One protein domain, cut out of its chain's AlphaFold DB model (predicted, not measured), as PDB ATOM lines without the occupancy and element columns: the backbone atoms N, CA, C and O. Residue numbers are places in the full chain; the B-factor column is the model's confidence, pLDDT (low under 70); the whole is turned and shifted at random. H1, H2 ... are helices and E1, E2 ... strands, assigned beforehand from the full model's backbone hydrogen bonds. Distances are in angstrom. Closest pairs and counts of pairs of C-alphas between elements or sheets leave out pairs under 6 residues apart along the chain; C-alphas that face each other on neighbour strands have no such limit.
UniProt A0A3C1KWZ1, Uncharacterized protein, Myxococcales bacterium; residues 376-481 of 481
ATOM      1  N   LYS A 376      12.738 -26.944-173.098       82.75
ATOM      2  CA  LYS A 376      13.502 -28.134-173.504       82.75
ATOM      3  C   LYS A 376      13.676 -28.152-175.024       82.75
ATOM      4  O   LYS A 376      12.792 -27.698-175.745       82.75
ATOM      5  N   ALA A 377      14.782 -28.719-175.508       82.19
ATOM      6  CA  ALA A 377      15.065 -28.842-176.940       82.19
ATOM      7  C   ALA A 377      13.984 -29.631-177.705       82.19
ATOM      8  O   ALA A 377      13.256 -30.445-177.127       82.19
ATOM      9  N   GLN A 378      13.906 -29.406-179.019       85.12
ATOM     10  CA  GLN A 378      12.971 -30.113-179.892       85.12
ATOM     11  C   GLN A 378      13.168 -31.641-179.806       85.12
ATOM     12  O   GLN A 378      14.299 -32.122-179.752       85.12
ATOM     13  N   GLY A 379      12.068 -32.398-179.744       84.19
ATOM     14  CA  GLY A 379      12.068 -33.865-179.655       84.19
ATOM     15  C   GLY A 379      12.334 -34.438-178.256       84.19
ATOM     16  O   GLY A 379      12.320 -35.652-178.079       84.19
ATOM     17  N   GLN A 380      12.556 -33.606-177.233       89.56
ATOM     18  CA  GLN A 380      12.670 -34.061-175.839       89.56
ATOM     19  C   GLN A 380      11.322 -34.546-175.289       89.56
ATOM     20  O   GLN A 380      10.272 -34.025-175.657       89.56
ATOM     21  N   GLN A 381      11.332 -35.489-174.344       89.50
ATOM     22  CA  GLN A 381      10.101 -36.000-173.733       89.50
ATOM     23  C   GLN A 381       9.337 -34.900-172.971       89.50
ATOM     24  O   GLN A 381       9.869 -34.297-172.031       89.50
ATOM     25  N   CYS A 382       8.072 -34.676-173.349       89.56
ATOM     26  CA  CYS A 382       7.190 -33.710-172.685       89.56
ATOM     27  C   CYS A 382       6.096 -34.397-171.849       89.56
ATOM     28  O   CYS A 382       5.811 -33.959-170.734       89.56
ATOM     29  N   SER A 383       5.516 -35.499-172.345       85.19
ATOM     30  CA  SER A 383       4.468 -36.260-171.641       85.19
ATOM     31  C   SER A 383       5.018 -37.438-170.827       85.19
ATOM     32  O   SER A 383       5.961 -38.119-171.231       85.19
ATOM     33  N   THR A 384       4.400 -37.716-169.676       82.88
ATOM     34  CA  THR A 384       4.698 -38.897-168.843       82.88
ATOM     35  C   THR A 384       3.951 -40.147-169.308       82.88
ATOM     36  O   THR A 384       4.426 -41.260-169.093       82.88
ATOM     37  N   SER A 385       2.812 -39.974-169.981       84.12
ATOM     38  CA  SER A 385       2.010 -41.069-170.529       84.12
ATOM     39  C   SER A 385       2.378 -41.334-171.993       84.12
ATOM     40  O   SER A 385       2.443 -40.384-172.773       84.12
ATOM     41  N   PRO A 386       2.622 -42.593-172.387       86.62
ATOM     42  CA  PRO A 386       2.910 -42.944-173.773       86.62
ATOM     43  C   PRO A 386       1.635 -42.926-174.621       86.62
ATOM     44  O   PRO A 386       0.604 -43.459-174.212       86.62
ATOM     45  N   ALA A 387       1.719 -42.352-175.819       84.12
ATOM     46  CA  ALA A 387       0.653 -42.360-176.815       84.12
ATOM     47  C   ALA A 387       0.527 -43.732-177.493       84.12
ATOM     48  O   ALA A 387      -0.577 -44.211-177.758       84.12
ATOM     49  N   LYS A 388       1.663 -44.390-177.753       88.38
ATOM     50  CA  LYS A 388       1.709 -45.695-178.414       88.38
ATOM     51  C   LYS A 388       2.861 -46.538-177.886       88.38
ATOM     52  O   LYS A 388       3.930 -46.033-177.559       88.38
ATOM     53  N   TRP A 389       2.643 -47.848-177.838       90.38
ATOM     54  CA  TRP A 389       3.692 -48.827-177.584       90.38
ATOM     55  C   TRP A 389       3.995 -49.603-178.855       90.38
ATOM     56  O   TRP A 389       3.084 -50.115-179.507       90.38
ATOM     57  N   THR A 390       5.281 -49.744-179.160       91.00
ATOM     58  CA  THR A 390       5.752 -50.586-180.259       91.00
ATOM     59  C   THR A 390       6.648 -51.682-179.702       91.00
ATOM     60  O   THR A 390       7.489 -51.434-178.837       91.00
ATOM     61  N   GLN A 391       6.463 -52.909-180.189       92.25
ATOM     62  CA  GLN A 391       7.302 -54.053-179.849       92.25
ATOM     63  C   GLN A 391       7.936 -54.630-181.110       92.25
ATOM     64  O   GLN A 391       7.304 -54.660-182.165       92.25
ATOM     65  N   LYS A 392       9.168 -55.121-180.993       90.31
ATOM     66  CA  LYS A 392       9.859 -55.838-182.071       90.31
ATOM     67  C   LYS A 392      10.781 -56.916-181.510       90.31
ATOM     68  O   LYS A 392      11.073 -56.933-180.315       90.31
ATOM     69  N   CYS A 393      11.243 -57.792-182.394       89.06
ATOM     70  CA  CYS A 393      12.361 -58.679-182.098       89.06
ATOM     71  C   CYS A 393      13.685 -57.928-182.282       89.06
ATOM     72  O   CYS A 393      13.881 -57.260-183.299       89.06
ATOM     73  N   ASP A 394      14.579 -58.060-181.310       89.88
ATOM     74  CA  ASP A 394      15.984 -57.666-181.378       89.88
ATOM     75  C   ASP A 394      16.828 -58.897-181.019       89.88
ATOM     76  O   ASP A 394      16.979 -59.263-179.849       89.88
ATOM     77  N   GLY A 395      17.246 -59.643-182.046       87.06
ATOM     78  CA  GLY A 395      17.733 -61.015-181.885       87.06
ATOM     79  C   GLY A 395      16.671 -61.926-181.252       87.06
ATOM     80  O   GLY A 395      15.516 -61.933-181.679       87.06
ATOM     81  N   ASP A 396      17.052 -62.659-180.203       86.94
ATOM     82  CA  ASP A 396      16.153 -63.530-179.425       86.94
ATOM     83  C   ASP A 396      15.383 -62.796-178.315       86.94
ATOM     84  O   ASP A 396      14.692 -63.419-177.508       86.94
ATOM     85  N   LYS A 397      15.474 -61.464-178.260       91.25
ATOM     86  CA  LYS A 397      14.790 -60.649-177.255       91.25
ATOM     87  C   LYS A 397      13.590 -59.942-177.868       91.25
ATOM     88  O   LYS A 397      13.666 -59.374-178.956       91.25
ATOM     89  N   ILE A 398      12.482 -59.927-177.138       91.25
ATOM     90  CA  ILE A 398      11.374 -59.013-177.401       91.25
ATOM     91  C   ILE A 398      11.709 -57.704-176.697       91.25
ATOM     92  O   ILE A 398      11.860 -57.672-175.470       91.25
ATOM     93  N   VAL A 399      11.802 -56.625-177.467       93.31
ATOM     94  CA  VAL A 399      12.013 -55.269-176.958       93.31
ATOM     95  C   VAL A 399      10.758 -54.425-177.164       93.31
ATOM     96  O   VAL A 399      10.046 -54.594-178.157       93.31
ATOM     97  N   LYS A 400      10.480 -53.507-176.233       93.44
ATOM     98  CA  LYS A 400       9.419 -52.499-176.352       93.44
ATOM     99  C   LYS A 400       9.994 -51.086-176.289       93.44
ATOM    100  O   LYS A 400      10.977 -50.854-175.589       93.44
ATOM    101  N   SER A 401       9.354 -50.158-176.984       93.50
ATOM    102  CA  SER A 401       9.600 -48.720-176.886       93.50
ATOM    103  C   SER A 401       8.260 -47.989-176.795       93.50
ATOM    104  O   SER A 401       7.247 -48.460-177.330       93.50
ATOM    105  N   ALA A 402       8.259 -46.888-176.052       92.31
ATOM    106  CA  ALA A 402       7.129 -45.999-175.874       92.31
ATOM    107  C   ALA A 402       7.308 -44.743-176.726       92.31
ATOM    108  O   ALA A 402       8.364 -44.113-176.726       92.31
ATOM    109  N   GLU A 403       6.238 -44.363-177.404       91.75
ATOM    110  CA  GLU A 403       6.133 -43.126-178.156       91.75
ATOM    111  C   GLU A 403       5.377 -42.102-177.304       91.75
ATOM    112  O   GLU A 403       4.255 -42.360-176.865       91.75
ATOM    113  N   HIS A 404       6.001 -40.962-177.030       90.94
ATOM    114  CA  HIS A 404       5.466 -39.874-176.218       90.94
ATOM    115  C   HIS A 404       5.355 -38.600-177.051       90.94
ATOM    116  O   HIS A 404       6.193 -38.337-177.913       90.94
ATOM    117  N   SER A 405       4.396 -37.735-176.715       90.62
ATOM    118  CA  SER A 405       4.426 -36.356-177.206       90.62
ATOM    119  C   SER A 405       5.702 -35.673-176.715       90.62
ATOM    120  O   SER A 405       5.981 -35.673-175.503       90.62
ATOM    121  N   GLY A 406       6.476 -35.118-177.643       91.00
ATOM    122  CA  GLY A 406       7.701 -34.407-177.319       91.00
ATOM    123  C   GLY A 406       7.547 -32.891-177.351       91.00
ATOM    124  O   GLY A 406       6.461 -32.331-177.539       91.00
ATOM    125  N   CYS A 407       8.651 -32.223-177.046       91.06
ATOM    126  CA  CYS A 407       8.747 -30.776-176.994       91.06
ATOM    127  C   CYS A 407       8.984 -30.238-178.404       91.06
ATOM    128  O   CYS A 407       9.862 -30.731-179.102       91.06
ATOM    129  N   SER A 408       8.286 -29.172-178.790       84.19
ATOM    130  CA  SER A 408       8.571 -28.455-180.044       84.19
ATOM    131  C   SER A 408       9.789 -27.528-179.949       84.19
ATOM    132  O   SER A 408      10.169 -26.884-180.924       84.19
ATOM    133  N   GLY A 409      10.356 -27.371-178.746       78.69
ATOM    134  CA  GLY A 409      11.352 -26.342-178.438       78.69
ATOM    135  C   GLY A 409      10.788 -24.921-178.330       78.69
ATOM    136  O   GLY A 409      11.552 -23.986-178.118       78.69
ATOM    137  N   LYS A 410       9.468 -24.747-178.492       73.69
ATOM    138  CA  LYS A 410       8.818 -23.437-178.687       73.69
ATOM    139  C   LYS A 410       7.602 -23.198-177.782       73.69
ATOM    140  O   LYS A 410       6.966 -22.156-177.873       73.69
ATOM    141  N   SER A 411       7.207 -24.175-176.971       76.25
ATOM    142  CA  SER A 411       5.997 -24.111-176.145       76.25
ATOM    143  C   SER A 411       6.199 -24.863-174.838       76.25
ATOM    144  O   SER A 411       6.963 -25.823-174.779       76.25
ATOM    145  N   SER A 412       5.483 -24.445-173.793       81.50
ATOM    146  CA  SER A 412       5.427 -25.151-172.509       81.50
ATOM    147  C   SER A 412       4.493 -26.371-172.546       81.50
ATOM    148  O   SER A 412       4.546 -27.218-171.649       81.50
ATOM    149  N   LYS A 413       3.661 -26.481-173.594       85.56
ATOM    150  CA  LYS A 413       2.748 -27.603-173.861       85.56
ATOM    151  C   LYS A 413       3.395 -28.641-174.782       85.56
ATOM    152  O   LYS A 413       4.224 -28.298-175.622       85.56
ATOM    153  N   CYS A 414       2.964 -29.895-174.645       88.69
ATOM    154  CA  CYS A 414       3.369 -30.989-175.530       88.69
ATOM    155  C   CYS A 414       2.998 -30.678-176.988       88.69
ATOM    156  O   CYS A 414       1.888 -30.207-177.241       88.69
ATOM    157  N   SER A 415       3.903 -30.970-177.925       89.06
ATOM    158  CA  SER A 415       3.618 -30.864-179.358       89.06
ATOM    159  C   SER A 415       2.706 -32.002-179.817       89.06
ATOM    160  O   SER A 415       2.802 -33.127-179.320       89.06
ATOM    161  N   SER A 416       1.825 -31.701-180.770       85.88
ATOM    162  CA  SER A 416       1.028 -32.686-181.509       85.88
ATOM    163  C   SER A 416       1.602 -32.987-182.897       85.88
ATOM    164  O   SER A 416       1.009 -33.774-183.630       85.88
ATOM    165  N   ASP A 417       2.714 -32.346-183.278       86.12
ATOM    166  CA  ASP A 417       3.396 -32.601-184.546       86.12
ATOM    167  C   ASP A 417       4.157 -33.939-184.473       86.12
ATOM    168  O   ASP A 417       4.978 -34.119-183.565       86.12
ATOM    169  N   PRO A 418       3.931 -34.879-185.411       85.19
ATOM    170  CA  PRO A 418       4.685 -36.126-185.478       85.19
ATOM    171  C   PRO A 418       6.209 -35.938-185.526       85.19
ATOM    172  O   PRO A 418       6.929 -36.799-185.019       85.19
ATOM    173  N   ALA A 419       6.711 -34.830-186.084       85.94
ATOM    174  CA  ALA A 419       8.142 -34.522-186.148       85.94
ATOM    175  C   ALA A 419       8.774 -34.254-184.769       85.94
ATOM    176  O   ALA A 419       9.982 -34.411-184.604       85.94
ATOM    177  N   ASP A 420       7.963 -33.898-183.770       89.44
ATOM    178  CA  ASP A 420       8.410 -33.604-182.406       89.44
ATOM    179  C   ASP A 420       8.253 -34.802-181.462       89.44
ATOM    180  O   ASP A 420       8.417 -34.672-180.249       89.44
ATOM    181  N   THR A 421       7.896 -35.970-181.988       90.31
ATOM    182  CA  THR A 421       7.612 -37.158-181.185       90.31
ATOM    183  C   THR A 421       8.869 -37.682-180.494       90.31
ATOM    184  O   THR A 421       9.900 -37.912-181.125       90.31
ATOM    185  N   TYR A 422       8.773 -37.939-179.189       92.62
ATOM    186  CA  TYR A 422       9.845 -38.577-178.432       92.62
ATOM    187  C   TYR A 422       9.656 -40.094-178.416       92.62
ATOM    188  O   TYR A 422       8.631 -40.599-177.956       92.62
ATOM    189  N   VAL A 423      10.676 -40.831-178.852       92.00
ATOM    190  CA  VAL A 423      10.703 -42.297-178.796       92.00
ATOM    191  C   VAL A 423      11.659 -42.729-177.692       92.00
ATOM    192  O   VAL A 423      12.856 -42.442-177.744       92.00
ATOM    193  N   SER A 424      11.141 -43.431-176.683       90.94
ATOM    194  CA  SER A 424      11.963 -43.914-175.576       90.94
ATOM    195  C   SER A 424      12.993 -44.941-176.067       90.94
ATOM    196  O   SER A 424      12.712 -45.699-177.007       90.94
ATOM    197  N   PRO A 425      14.147 -45.078-175.392       93.31
ATOM    198  CA  PRO A 425      15.071 -46.178-175.649       93.31
ATOM    199  C   PRO A 425      14.364 -47.542-175.601       93.31
ATOM    200  O   PRO A 425      13.436 -47.748-174.813       93.31
ATOM    201  N   TRP A 426      14.803 -48.473-176.449       93.19
ATOM    202  CA  TRP A 426      14.265 -49.833-176.484       93.19
ATOM    203  C   TRP A 426      14.644 -50.592-175.212       93.19
ATOM    204  O   TRP A 426      15.817 -50.678-174.854       93.19
ATOM    205  N   GLN A 427      13.650 -51.174-174.546       93.06
ATOM    206  CA  GLN A 427      13.840 -51.968-173.335       93.06
ATOM    207  C   GLN A 427      13.453 -53.427-173.575       93.06
ATOM    208  O   GLN A 427      12.402 -53.712-174.151       93.06
ATOM    209  N   VAL A 428      14.284 -54.359-173.103       92.62
ATOM    210  CA  VAL A 428      14.015 -55.805-173.170       92.62
ATOM    211  C   VAL A 428      12.871 -56.153-172.223       92.62
ATOM    212  O   VAL A 428      12.944 -55.873-171.031       92.62
ATOM    213  N   VAL A 429      11.825 -56.791-172.745       92.00
ATOM    214  CA  VAL A 429      10.676 -57.259-171.948       92.00
ATOM    215  C   VAL A 429      10.574 -58.762-171.855       92.00
ATOM    216  O   VAL A 429       9.978 -59.273-170.912       92.00
ATOM    217  N   ASN A 430      11.141 -59.476-172.819       90.69
ATOM    218  CA  ASN A 430      11.211 -60.922-172.766       90.69
ATOM    219  C   ASN A 430      12.473 -61.398-173.476       90.69
ATOM    220  O   ASN A 430      12.831 -60.869-174.525       90.69
ATOM    221  N   ASP A 431      13.129 -62.399-172.908       91.88
ATOM    222  CA  ASP A 431      14.333 -63.004-173.464       91.88
ATOM    223  C   ASP A 431      14.010 -64.456-173.820       91.88
ATOM    224  O   ASP A 431      13.926 -65.320-172.941       91.88
ATOM    225  N   CYS A 432      13.757 -64.714-175.104       87.69
ATOM    226  CA  CYS A 432      13.302 -66.018-175.576       87.69
ATOM    227  C   CYS A 432      14.382 -67.096-175.406       87.69
ATOM    228  O   CYS A 432      14.051 -68.266-175.177       87.69
ATOM    229  N   ALA A 433      15.662 -66.701-175.420       84.06
ATOM    230  CA  ALA A 433      16.787 -67.618-175.285       84.06
ATOM    231  C   ALA A 433      16.779 -68.348-173.932       84.06
ATOM    232  O   ALA A 433      17.158 -69.519-173.868       84.06
ATOM    233  N   LYS A 434      16.251 -67.718-172.868       86.94
ATOM    234  CA  LYS A 434      16.107 -68.349-171.541       86.94
ATOM    235  C   LYS A 434      15.289 -69.642-171.577       86.94
ATOM    236  O   LYS A 434      15.562 -70.553-170.804       86.94
ATOM    237  N   ASN A 435      14.333 -69.744-172.502       81.75
ATOM    238  CA  ASN A 435      13.476 -70.917-172.679       81.75
ATOM    239  C   ASN A 435      13.815 -71.723-173.945       81.75
ATOM    240  O   ASN A 435      13.008 -72.542-174.378       81.75
ATOM    241  N   LYS A 436      14.999 -71.511-174.548       81.81
ATOM    242  CA  LYS A 436      15.417 -72.126-175.828       81.81
ATOM    243  C   LYS A 436      14.454 -71.834-176.992       81.81
ATOM    244  O   LYS A 436      14.297 -72.647-177.902       81.81
ATOM    245  N   LEU A 437      13.789 -70.683-176.947       83.81
ATOM    246  CA  LEU A 437      12.885 -70.190-177.984       83.81
ATOM    247  C   LEU A 437      13.569 -69.056-178.755       83.81
ATOM    248  O   LEU A 437      14.506 -68.441-178.255       83.81
ATOM    249  N   VAL A 438      13.062 -68.747-179.946       85.31
ATOM    250  CA  VAL A 438      13.514 -67.600-180.749       85.31
ATOM    251  C   VAL A 438      12.389 -66.585-180.875       85.31
ATOM    252  O   VAL A 438      11.205 -66.944-180.898       85.31
ATOM    253  N   CYS A 439      12.751 -65.309-180.966       85.88
ATOM    254  CA  CYS A 439      11.771 -64.265-181.223       85.88
ATOM    255  C   CYS A 439      11.353 -64.298-182.695       85.88
ATOM    256  O   CYS A 439      12.190 -64.208-183.594       85.88
ATOM    257  N   LYS A 440      10.049 -64.407-182.957       85.94
ATOM    258  CA  LYS A 440       9.481 -64.257-184.299       85.94
ATOM    259  C   LYS A 440       8.289 -63.317-184.282       85.94
ATOM    260  O   LYS A 440       7.455 -63.372-183.384       85.94
ATOM    261  N   THR A 441       8.186 -62.489-185.312       80.62
ATOM    262  CA  THR A 441       6.987 -61.700-185.606       80.62
ATOM    263  C   THR A 441       5.977 -62.585-186.327       80.62
ATOM    264  O   THR A 441       6.202 -62.965-187.477       80.62
ATOM    265  N   THR A 442       4.887 -62.948-185.653       74.50
ATOM    266  CA  THR A 442       3.773 -63.693-186.257       74.50
ATOM    267  C   THR A 442       2.816 -62.724-186.942       74.50
ATOM    268  O   THR A 442       2.694 -61.573-186.524       74.50
ATOM    269  N   THR A 443       2.129 -63.147-188.004       67.88
ATOM    270  CA  THR A 443       1.047 -62.349-188.603       67.88
ATOM    271  C   THR A 443      -0.186 -62.470-187.700       67.88
ATOM    272  O   THR A 443      -0.646 -63.597-187.507       67.88
ATOM    273  N   PRO A 444      -0.712 -61.372-187.109       59.84
ATOM    274  CA  PRO A 444      -0.528 -59.967-187.482       59.84
ATOM    275  C   PRO A 444       0.451 -59.203-186.560       59.84
ATOM    276  O   PRO A 444       0.077 -58.710-185.499       59.84
ATOM    277  N   GLY A 445       1.710 -59.066-186.986       68.75
ATOM    278  CA  GLY A 445       2.699 -58.110-186.472       68.75
ATOM    279  C   GLY A 445       3.155 -58.215-185.009       68.75
ATOM    280  O   GLY A 445       3.854 -57.307-184.562       68.75
ATOM    281  N   LYS A 446       2.805 -59.257-184.239       80.69
ATOM    282  CA  LYS A 446       3.181 -59.345-182.812       80.69
ATOM    283  C   LYS A 446       4.444 -60.195-182.613       80.69
ATOM    284  O   LYS A 446       4.485 -61.329-183.089       80.69
ATOM    285  N   PRO A 447       5.481 -59.693-181.915       87.19
ATOM    286  CA  PRO A 447       6.641 -60.507-181.572       87.19
ATOM    287  C   PRO A 447       6.266 -61.527-180.494       87.19
ATOM    288  O   PRO A 447       5.679 -61.185-179.468       87.19
ATOM    289  N   GLN A 448       6.604 -62.792-180.724       87.56
ATOM    290  CA  GLN A 448       6.358 -63.892-179.798       87.56
ATOM    291  C   GLN A 448       7.592 -64.789-179.711       87.56
ATOM    292  O   GLN A 448       8.277 -65.033-180.707       87.56
ATOM    293  N   CYS A 449       7.853 -65.318-178.516       86.56
ATOM    294  CA  CYS A 449       8.817 -66.395-178.354       86.56
ATOM    295  C   CYS A 449       8.180 -67.680-178.872       86.56
ATOM    296  O   CYS A 449       7.189 -68.157-178.322       86.56
ATOM    297  N   THR A 450       8.736 -68.222-179.945       84.06
ATOM    298  CA  THR A 450       8.240 -69.441-180.583       84.06
ATOM    299  C   THR A 450       9.355 -70.465-180.648       84.06
ATOM    300  O   THR A 450      10.537 -70.127-180.532       84.06
ATOM    301  N   SER A 451       8.988 -71.737-180.794       76.19
ATOM    302  CA  SER A 451       9.985 -72.768-181.034       76.19
ATOM    303  C   SER A 451      10.766 -72.402-182.291       76.19
ATOM    304  O   SER A 451      10.206 -72.029-183.328       76.19
ATOM    305  N   ALA A 452      12.089 -72.461-182.179       67.56
ATOM    306  CA  ALA A 452      12.943 -72.266-183.329       67.56
ATOM    307  C   ALA A 452      12.565 -73.294-184.397       67.56
ATOM    308  O   ALA A 452      12.322 -74.463-184.096       67.56
ATOM    309  N   GLN A 453      12.431 -72.830-185.639       66.62
ATOM    310  CA  GLN A 453      11.952 -73.676-186.724       66.62
ATOM    311  C   GLN A 453      12.945 -74.817-186.904       66.62
ATOM    312  O   GLN A 453      14.127 -74.587-187.163       66.62
ATOM    313  N   GLN A 454      12.457 -76.034-186.698       63.00
ATOM    314  CA  GLN A 454      13.288 -77.219-186.767       63.00
ATOM    315  C   GLN A 454      13.427 -77.632-188.230       63.00
ATOM    316  O   GLN A 454      12.437 -77.734-188.953       63.00
ATOM    317  N   CYS A 455      14.658 -77.849-188.680       62.78
ATOM    318  CA  CYS A 455      14.948 -78.416-189.990       62.78
ATOM    319  C   CYS A 455      15.173 -79.922-189.858       62.78
ATOM    320  O   CYS A 455      15.893 -80.389-188.977       62.78
ATOM    321  N   THR A 456      14.552 -80.699-190.744       59.75
ATOM    322  CA  THR A 456      14.624 -82.166-190.729       59.75
ATOM    323  C   THR A 456      15.833 -82.718-191.499       59.75
ATOM    324  O   THR A 456      16.321 -83.785-191.135       59.75
ATOM    325  N   LYS A 457      16.374 -81.990-192.497       59.12
ATOM    326  CA  LYS A 457      17.709 -82.187-193.118       59.12
ATOM    327  C   LYS A 457      17.971 -81.117-194.197       59.12
ATOM    328  O   LYS A 457      17.053 -80.793-194.941       59.12
ATOM    329  N   GLY A 458      19.198 -80.596-194.318       61.59
ATOM    330  CA  GLY A 458      19.587 -79.668-195.398       61.59
ATOM    331  C   GLY A 458      20.860 -78.856-195.111       61.59
ATOM    332  O   GLY A 458      21.295 -78.758-193.966       61.59
ATOM    333  N   THR A 459      21.449 -78.253-196.147       60.41
ATOM    334  CA  THR A 459      22.759 -77.558-196.131       60.41
ATOM    335  C   THR A 459      22.815 -76.291-195.262       60.41
ATOM    336  O   THR A 459      23.905 -75.878-194.869       60.41
ATOM    337  N   CYS A 460      21.667 -75.702-194.903       68.62
ATOM    338  CA  CYS A 460      21.546 -74.536-194.008       68.62
ATOM    339  C   CYS A 460      20.986 -74.864-192.608       68.62
ATOM    340  O   CYS A 460      20.492 -73.978-191.910       68.62
ATOM    341  N   CYS A 461      21.050 -76.128-192.192       66.44
ATOM    342  CA  CYS A 461      20.621 -76.585-190.872       66.44
ATOM    343  C   CYS A 461      21.839 -76.790-189.958       66.44
ATOM    344  O   CYS A 461      22.830 -77.390-190.378       66.44
ATOM    345  N   ASP A 462      21.790 -76.320-188.714       67.56
ATOM    346  CA  ASP A 462      22.765 -76.716-187.700       67.56
ATOM    347  C   ASP A 462      22.471 -78.154-187.244       67.56
ATOM    348  O   ASP A 462      21.397 -78.464-186.728       67.56
ATOM    349  N   ILE A 463      23.433 -79.054-187.461       63.44
ATOM    350  CA  ILE A 463      23.231 -80.501-187.302       63.44
ATOM    351  C   ILE A 463      23.082 -80.897-185.822       63.44
ATOM    352  O   ILE A 463      22.416 -81.887-185.521       63.44
ATOM    353  N   LYS A 464      23.659 -80.128-184.885       64.12
ATOM    354  CA  LYS A 464      23.583 -80.421-183.444       64.12
ATOM    355  C   LYS A 464      22.284 -79.914-182.825       64.12
ATOM    356  O   LYS A 464      21.695 -80.600-181.996       64.12
ATOM    357  N   THR A 465      21.832 -78.729-183.221       61.66
ATOM    358  CA  THR A 465      20.655 -78.068-182.635       61.66
ATOM    359  C   THR A 465      19.367 -78.309-183.428       61.66
ATOM    360  O   THR A 465      18.280 -78.074-182.903       61.66
ATOM    361  N   LYS A 466      19.465 -78.828-184.663       64.19
ATOM    362  CA  LYS A 466      18.364 -79.007-185.631       64.19
ATOM    363  C   LYS A 466      17.630 -77.706-185.980       64.19
ATOM    364  O   LYS A 466      16.464 -77.748-186.369       64.19
ATOM    365  N   LEU A 467      18.292 -76.556-185.848       65.31
ATOM    366  CA  LEU A 467      17.737 -75.235-186.155       65.31
ATOM    367  C   LEU A 467      18.289 -74.698-187.478       65.31
ATOM    368  O   LEU A 467      19.424 -74.991-187.855       65.31
ATOM    369  N   PHE A 468      17.499 -73.896-188.194       66.69
ATOM    370  CA  PHE A 468      17.996 -73.170-189.368       66.69
ATOM    371  C   PHE A 468      19.057 -72.137-188.957       66.69
ATOM    372  O   PHE A 468      18.888 -71.438-187.958       66.69
ATOM    373  N   LYS A 469      20.137 -72.009-189.739       64.06
ATOM    374  CA  LYS A 469      21.137 -70.944-189.550       64.06
ATOM    375  C   LYS A 469      20.520 -69.565-189.831       64.06
ATOM    376  O   LYS A 469      19.630 -69.437-190.671       64.06
ATOM    377  N   THR A 470      20.988 -68.525-189.137       62.75
ATOM    378  CA  THR A 470      20.500 -67.142-189.291       62.75
ATOM    379  C   THR A 470      20.681 -66.622-190.721       62.75
ATOM    380  O   THR A 470      21.641 -66.972-191.413       62.75
ATOM    381  N   LYS A 471      19.766 -65.762-191.186       55.16
ATOM    382  CA  LYS A 471      19.843 -65.129-192.514       55.16
ATOM    383  C   LYS A 471      21.156 -64.335-192.644       55.16
ATOM    384  O   LYS A 471      21.473 -63.556-191.755       55.16
ATOM    385  N   GLY A 472      21.901 -64.539-193.734       57.47
ATOM    386  CA  GLY A 472      23.219 -63.918-193.967       57.47
ATOM    387  C   GLY A 472      24.421 -64.794-193.591       57.47
ATOM    388  O   GLY A 472      25.551 -64.446-193.916       57.47
ATOM    389  N   THR A 473      24.192 -65.952-192.969       64.88
ATOM    390  CA  THR A 473      25.252 -66.940-192.720       64.88
ATOM    391  C   THR A 473      25.456 -67.788-193.974       64.88
ATOM    392  O   THR A 473      24.491 -68.338-194.507       64.88
ATOM    393  N   SER A 474      26.693 -67.928-194.445       59.44
ATOM    394  CA  SER A 474      27.025 -68.845-195.534       59.44
ATOM    395  C   SER A 474      26.754 -70.288-195.095       59.44
ATOM    396  O   SER A 474      27.264 -70.761-194.074       59.44
ATOM    397  N   CYS A 475      25.924 -71.004-195.853       64.44
ATOM    398  CA  CYS A 475      25.745 -72.436-195.661       64.44
ATOM    399  C   CYS A 475      26.038 -73.214-196.939       64.44
ATOM    400  O   CYS A 475      25.392 -73.056-197.969       64.44
ATOM    401  N   GLY A 476      27.011 -74.098-196.802       55.62
ATOM    402  CA  GLY A 476      27.463 -75.080-197.765       55.62
ATOM    403  C   GLY A 476      28.414 -76.005-197.019       55.62
ATOM    404  O   GLY A 476      29.111 -75.576-196.095       55.62
ATOM    405  N   ALA A 477      28.386 -77.290-197.351       50.06
ATOM    406  CA  ALA A 477      29.372 -78.228-196.850       50.06
ATOM    407  C   ALA A 477      30.710 -77.922-197.530       50.06
ATOM    408  O   ALA A 477      30.961 -78.356-198.648       50.06
ATOM    409  N   SER A 478      31.566 -77.178-196.842       45.47
ATOM    410  CA  SER A 478      33.005 -77.210-197.081       45.47
ATOM    411  C   SER A 478      33.661 -77.722-195.806       45.47
ATOM    412  O   SER A 478      34.290 -76.978-195.061       45.47
ATOM    413  N   LEU A 479      33.445 -79.006-195.519       40.69
ATOM    414  CA  LEU A 479      34.339 -79.770-194.660       40.69
ATOM    415  C   LEU A 479      34.788 -81.016-195.420       40.69
ATOM    416  O   LEU A 479      33.988 -81.906-195.695       40.69
ATOM    417  N   ALA A 480      36.097 -81.023-195.673       40.78
ATOM    418  CA  ALA A 480      36.968 -82.157-195.946       40.78
ATOM    419  C   ALA A 480      36.844 -82.847-197.317       40.78
ATOM    420  O   ALA A 480      36.186 -83.876-197.454       40.78
ATOM    421  N   LYS A 481      37.636 -82.380-198.288       35.47
ATOM    422  CA  LYS A 481      38.962 -82.968-198.539       35.47
ATOM    423  C   LYS A 481      39.856 -82.005-199.305       35.47
ATOM    424  O   LYS A 481      39.307 -81.298-200.177       35.47
TER     425      LYS A 481
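This is residues 376 to 481 of the 481 residues of an uncharacterized protein of Myxococcales bacterium (UniProt A0A3C1KWZ1). With little regular structure, this rod has a three-stranded antiparallel sheet, E1-E2-E3, with the hairpin E4-E5 packed partly face to face on one end. Loops 376 to 387 and 405 to 421 gather at the sheet's other end, and the tail 452 to 481 runs out past the hairpin. The printed part has 106 residues, of which only 36 are in named elements, one helix and five strands in the order E1 E2 E3 H1 E4 E5; the class is mostly strand, with strands holding 32 of those 36 residues. It is extended, with radius of gyration of the C-alphas 20.7 A, spanning 70 by 28 by 23 A.

E1, residues 388 to 394, E2, 397 to 404, and E3, 427 to 431, make a meander of two antiparallel hairpins; within hydrogen-bond range are N 390 and O 401, 3.0 A, and N 398 and O 430, 2.8 A. E4, residues 437 to 442, and E5, 446 to 451, are a hairpin, with N 440 and O 448 at 2.9 A. These two sheets form a sandwich, face to face, strands at 30 degrees; the closest C-alphas of E1 and E4 are Cys 393 and Cys 439, 5.7 A. H1, residues 432 to 435, only grazes E1-E2-E3 and is too short for any O i to N i+4 pair.

E1 spans 18.9 A from C-alpha 388 at (1.709, -45.695, -178.414), E2 22.8 A; E5 ends at C-alpha 451, (9.985, -72.768, -181.034).

The printed part has no cut; E2 to E3 is a long link. Residues 443 to 445 and 452 to 481 have pLDDT under 70.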